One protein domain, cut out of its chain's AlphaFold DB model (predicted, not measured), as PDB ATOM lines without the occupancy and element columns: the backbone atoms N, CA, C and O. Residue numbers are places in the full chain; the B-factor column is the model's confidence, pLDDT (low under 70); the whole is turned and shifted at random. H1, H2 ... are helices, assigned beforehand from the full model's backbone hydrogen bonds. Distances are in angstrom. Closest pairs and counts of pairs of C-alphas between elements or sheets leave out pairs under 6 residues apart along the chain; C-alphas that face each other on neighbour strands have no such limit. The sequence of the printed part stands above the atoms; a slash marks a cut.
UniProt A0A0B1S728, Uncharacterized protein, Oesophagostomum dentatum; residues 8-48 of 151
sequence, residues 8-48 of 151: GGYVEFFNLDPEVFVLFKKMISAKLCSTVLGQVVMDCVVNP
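This is residues 8 to 48 of the 151 residues of an uncharacterized protein of Oesophagostomum dentatum (UniProt A0A0B1S728). The printed part is a flat, open ring with an empty middle: residues 8 to 17, with no named element, run along one side, H1 and H2 stand at opposite ends, and residues 30 to 35 join them. The first printed residue, Gly 8, lies beside H2. The class is all helix, with 41 residues printed, two named helices in the order H1, H2, and no named strand. The whole is loose, with a radius of gyration of the C-alphas of 12.6 A, and spans 34 by 24 by 8 A.

H1, residues 18 to 29, and H2, residues 36 to 46, are apart, with no C-alpha of one within 8 A of the other. In both helices every O i to N i+4 pair is within hydrogen-bond range. Residues 14 to 20, of which 18 to 20 belong to H1, stand free, as do residues 22 to 33, of which 22 to 29 belong to H1.

C-alpha 8 is at (266.402, 223.801, 231.165). H1 begins with C-alpha 18 at (282.873, 243.822, 231.516) and is 16.4 A long from first to last C-alpha. H2, 15.4 A long, ends with C-alpha 46 at (274.768, 219.359, 224.877).

The C-alphas farthest apart, those of Glu 19 and Pro 48, are 34.9 A apart. The link from H1 to H2 is short, and the printed part has no cut. No printed residue is under 70 in pLDDT.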
ATOM      1  N   GLY A   8     264.962 223.617 231.334       93.88
ATOM      2  CA  GLY A   8     266.402 223.801 231.165       93.88
ATOM      3  C   GLY A   8     266.737 224.734 230.000       93.88
ATOM      4  O   GLY A   8     266.011 224.791 229.009       93.88
ATOM      5  N   GLY A   9     267.843 225.463 230.123       94.75
ATOM      6  CA  GLY A   9     268.409 226.290 229.060       94.75
ATOM      7  C   GLY A   9     269.716 226.942 229.503       94.75
ATOM      8  O   GLY A   9     269.999 227.019 230.700       94.75
ATOM      9  N   TYR A  10     270.501 227.424 228.544       94.94
ATOM     10  CA  TYR A  10     271.674 228.255 228.801       94.94
ATOM     11  C   TYR A  10     271.752 229.390 227.776       94.94
ATOM     12  O   TYR A  10     271.065 229.376 226.755       94.94
ATOM     13  N   VAL A  11     272.585 230.381 228.077       93.88
ATOM     14  CA  VAL A  11     272.959 231.461 227.164       93.88
ATOM     15  C   VAL A  11     274.477 231.557 227.157       93.88
ATOM     16  O   VAL A  11     275.113 231.398 228.199       93.88
ATOM     17  N   GLU A  12     275.049 231.795 225.985       95.00
ATOM     18  CA  GLU A  12     276.474 232.044 225.806       95.00
ATOM     19  C   GLU A  12     276.669 233.512 225.420       95.00
ATOM     20  O   GLU A  12     275.980 234.027 224.538       95.00
ATOM     21  N   PHE A  13     277.579 234.201 226.109       93.69
ATOM     22  CA  PHE A  13     277.903 235.598 225.838       93.69
ATOM     23  C   PHE A  13     279.297 235.695 225.220       93.69
ATOM     24  O   PHE A  13     280.263 235.194 225.789       93.69
ATOM     25  N   PHE A  14     279.405 236.417 224.106       95.75
ATOM     26  CA  PHE A  14     280.673 236.769 223.470       95.75
ATOM     27  C   PHE A  14     280.831 238.285 223.451       95.75
ATOM     28  O   PHE A  14     279.864 238.995 223.182       95.75
ATOM     29  N   ASN A  15     282.049 238.773 223.710       96.25
ATOM     30  CA  ASN A  15     282.390 240.203 223.669       96.25
ATOM     31  C   ASN A  15     281.445 241.095 224.497       96.25
ATOM     32  O   ASN A  15     281.162 242.230 224.121       96.25
ATOM     33  N   LEU A  16     280.933 240.574 225.617       96.25
ATOM     34  CA  LEU A  16     280.100 241.346 226.528       96.25
ATOM     35  C   LEU A  16     280.973 242.347 227.282       96.25
ATOM     36  O   LEU A  16     282.016 241.975 227.822       96.25
ATOM     37  N   ASP A  17     280.523 243.598 227.342       98.06
ATOM     38  CA  ASP A  17     281.182 244.637 228.125       98.06
ATOM     39  C   ASP A  17     281.380 244.161 229.585       98.06
ATOM     40  O   ASP A  17     280.421 243.672 230.205       98.06
ATOM     41  N   PRO A  18     282.598 244.268 230.153       97.00
ATOM     42  CA  PRO A  18     282.873 243.822 231.516       97.00
ATOM     43  C   PRO A  18     281.951 244.443 232.574       97.00
ATOM     44  O   PRO A  18     281.557 243.749 233.519       97.00
ATOM     45  N   GLU A  19     281.567 245.712 232.421       97.88
ATOM     46  CA  GLU A  19     280.650 246.397 233.337       97.88
ATOM     47  C   GLU A  19     279.234 245.818 233.229       97.88
ATOM     48  O   GLU A  19     278.581 245.548 234.245       97.88
ATOM     49  N   VAL A  20     278.779 245.512 232.009       97.25
ATOM     50  CA  VAL A  20     277.491 244.836 231.786       97.25
ATOM     51  C   VAL A  20     277.504 243.429 232.384       97.25
ATOM     52  O   VAL A  20     276.520 243.016 233.006       97.25
ATOM     53  N   PHE A  21     278.614 242.693 232.281       95.56
ATOM     54  CA  PHE A  21     278.733 241.368 232.895       95.56
ATOM     55  C   PHE A  21     278.650 241.419 234.429       95.56
ATOM     56  O   PHE A  21     278.054 240.533 235.051       95.56
ATOM     57  N   VAL A  22     279.190 242.466 235.063       95.94
ATOM     58  CA  VAL A  22     279.028 242.690 236.510       95.94
ATOM     59  C   VAL A  22     277.555 242.898 236.868       95.94
ATOM     60  O   VAL A  22     277.063 242.262 237.806       95.94
ATOM     61  N   LEU A  23     276.831 243.724 236.108       96.50
ATOM     62  CA  LEU A  23     275.397 243.948 236.320       96.50
ATOM     63  C   LEU A  23     274.575 242.674 236.092       96.50
ATOM     64  O   LEU A  23     273.683 242.369 236.887       96.50
ATOM     65  N   PHE A  24     274.913 241.888 235.068       94.31
ATOM     66  CA  PHE A  24     274.293 240.590 234.819       94.31
ATOM     67  C   PHE A  24     274.494 239.638 236.003       94.31
ATOM     68  O   PHE A  24     273.513 239.100 236.519       94.31
ATOM     69  N   LYS A  25     275.733 239.491 236.498       92.62
ATOM     70  CA  LYS A  25     276.045 238.667 237.680       92.62
ATOM     71  C   LYS A  25     275.262 239.107 238.914       92.62
ATOM     72  O   LYS A  25     274.696 238.264 239.604       92.62
ATOM     73  N   LYS A  26     275.180 240.418 239.158       94.56
ATOM     74  CA  LYS A  26     274.402 240.990 240.267       94.56
ATOM     75  C   LYS A  26     272.910 240.659 240.154       94.56
ATOM     76  O   LYS A  26     272.273 240.326 241.150       94.56
ATOM     77  N   MET A  27     272.347 240.744 238.949       93.94
ATOM     78  CA  MET A  27     270.946 240.402 238.693       93.94
ATOM     79  C   MET A  27     270.674 238.909 238.918       93.94
ATOM     80  O   MET A  27     269.660 238.562 239.525       93.94
ATOM     81  N   ILE A  28     271.542 238.020 238.427       92.31
ATOM     82  CA  ILE A  28     271.325 236.573 238.573       92.31
ATOM     83  C   ILE A  28     271.593 236.087 239.996       92.31
ATOM     84  O   ILE A  28     270.900 235.178 240.422       92.31
ATOM     85  N   SER A  29     272.514 236.702 240.749       90.62
ATOM     86  CA  SER A  29     272.814 236.300 242.131       90.62
ATOM     87  C   SER A  29     271.689 236.626 243.114       90.62
ATOM     88  O   SER A  29     271.638 236.062 244.201       90.62
ATOM     89  N   ALA A  30     270.796 237.556 242.756       91.75
ATOM     90  CA  ALA A  30     269.564 237.805 243.503       91.75
ATOM     91  C   ALA A  30     268.519 236.690 243.298       91.75
ATOM     92  O   ALA A  30     267.557 236.587 244.058       91.75
ATOM     93  N   LYS A  31     268.695 235.858 242.266       85.75
ATOM     94  CA  LYS A  31     267.952 234.615 242.054       85.75
ATOM     95  C   LYS A  31     268.785 233.479 242.664       85.75
ATOM     96  O   LYS A  31     270.001 233.585 242.720       85.75
ATOM     97  N   LEU A  32     268.148 232.405 243.134       88.50
ATOM     98  CA  LEU A  32     268.855 231.237 243.682       88.50
ATOM     99  C   LEU A  32     269.704 230.552 242.592       88.50
ATOM    100  O   LEU A  32     270.840 230.920 242.320       88.50
ATOM    101  N   CYS A  33     269.135 229.555 241.928       91.44
ATOM    102  CA  CYS A  33     269.701 228.897 240.762       91.44
ATOM    103  C   CYS A  33     268.558 228.286 239.941       91.44
ATOM    104  O   CYS A  33     267.414 228.214 240.400       91.44
ATOM    105  N   SER A  34     268.845 227.877 238.705       93.50
ATOM    106  CA  SER A  34     267.908 227.064 237.927       93.50
ATOM    107  C   SER A  34     267.757 225.675 238.554       93.50
ATOM    108  O   SER A  34     268.621 225.215 239.301       93.50
ATOM    109  N   THR A  35     266.659 224.986 238.249       95.19
ATOM    110  CA  THR A  35     266.402 223.649 238.796       95.19
ATOM    111  C   THR A  35     267.526 222.683 238.419       95.19
ATOM    112  O   THR A  35     267.974 222.655 237.274       95.19
ATOM    113  N   VAL A  36     267.963 221.856 239.374       96.44
ATOM    114  CA  VAL A  36     269.015 220.853 239.124       96.44
ATOM    115  C   VAL A  36     268.602 219.909 237.994       96.44
ATOM    116  O   VAL A  36     269.403 219.629 237.114       96.44
ATOM    117  N   LEU A  37     267.331 219.498 237.947       96.38
ATOM    118  CA  LEU A  37     266.807 218.681 236.851       96.38
ATOM    119  C   LEU A  37     266.914 219.376 235.486       96.38
ATOM    120  O   LEU A  37     267.311 218.740 234.514       96.38
ATOM    121  N   GLY A  38     266.607 220.675 235.404       96.19
ATOM    122  CA  GLY A  38     266.767 221.441 234.168       96.19
ATOM    123  C   GLY A  38     268.231 221.547 233.739       96.19
ATOM    124  O   GLY A  38     268.525 221.449 232.551       96.19
ATOM    125  N   GLN A  39     269.152 221.692 234.697       96.31
ATOM    126  CA  GLN A  39     270.595 221.701 234.433       96.31
ATOM    127  C   GLN A  39     271.099 220.336 233.937       96.31
ATOM    128  O   GLN A  39     271.801 220.289 232.932       96.31
ATOM    129  N   VAL A  40     270.689 219.232 234.575       96.38
ATOM    130  CA  VAL A  40     271.047 217.859 234.162       96.38
ATOM    131  C   VAL A  40     270.537 217.555 232.754       96.38
ATOM    132  O   VAL A  40     271.276 217.029 231.929       96.38
ATOM    133  N   VAL A  41     269.295 217.934 232.442       96.06
ATOM    134  CA  VAL A  41     268.755 217.765 231.085       96.06
ATOM    135  C   VAL A  41     269.573 218.554 230.069       96.06
ATOM    136  O   VAL A  41     269.860 218.029 228.997       96.06
ATOM    137  N   MET A  42     269.985 219.783 230.394       96.00
ATOM    138  CA  MET A  42     270.841 220.550 229.490       96.00
ATOM    139  C   MET A  42     272.198 219.894 229.272       96.00
ATOM    140  O   MET A  42     272.636 219.860 228.126       96.00
ATOM    141  N   ASP A  43     272.818 219.336 230.314       95.94
ATOM    142  CA  ASP A  43     274.069 218.581 230.192       95.94
ATOM    143  C   ASP A  43     273.916 217.405 229.211       95.94
ATOM    144  O   ASP A  43     274.685 217.284 228.258       95.94
ATOM    145  N   CYS A  44     272.841 216.623 229.336       94.62
ATOM    146  CA  CYS A  44     272.542 215.536 228.398       94.62
ATOM    147  C   CYS A  44     272.284 216.026 226.961       94.62
ATOM    148  O   CYS A  44     272.669 215.363 225.997       94.62
ATOM    149  N   VAL A  45     271.619 217.177 226.793       94.56
ATOM    150  CA  VAL A  45     271.310 217.750 225.470       94.56
ATOM    151  C   VAL A  45     272.584 218.196 224.747       94.56
ATOM    152  O   VAL A  45     272.693 217.990 223.535       94.56
ATOM    153  N   VAL A  46     273.526 218.818 225.464       95.25
ATOM    154  CA  VAL A  46     274.768 219.359 224.877       95.25
ATOM    155  C   VAL A  46     275.896 218.332 224.791       95.25
ATOM    156  O   VAL A  46     276.831 218.528 224.017       95.25
ATOM    157  N   ASN A  47     275.803 217.230 225.535       95.62
ATOM    158  CA  ASN A  47     276.787 216.151 225.547       95.62
ATOM    159  C   ASN A  47     276.129 214.793 225.216       95.62
ATOM    160  O   ASN A  47     276.012 213.931 226.088       95.62
ATOM    161  N   PRO A  48     275.663 214.590 223.967       95.50
ATOM    162  CA  PRO A  48     275.056 213.327 223.556       95.50
ATOM    163  C   PRO A  48     276.083 212.177 223.510       95.50
ATOM    164  O   PRO A  48     277.290 212.442 223.466       95.50
TER     165      PRO A  48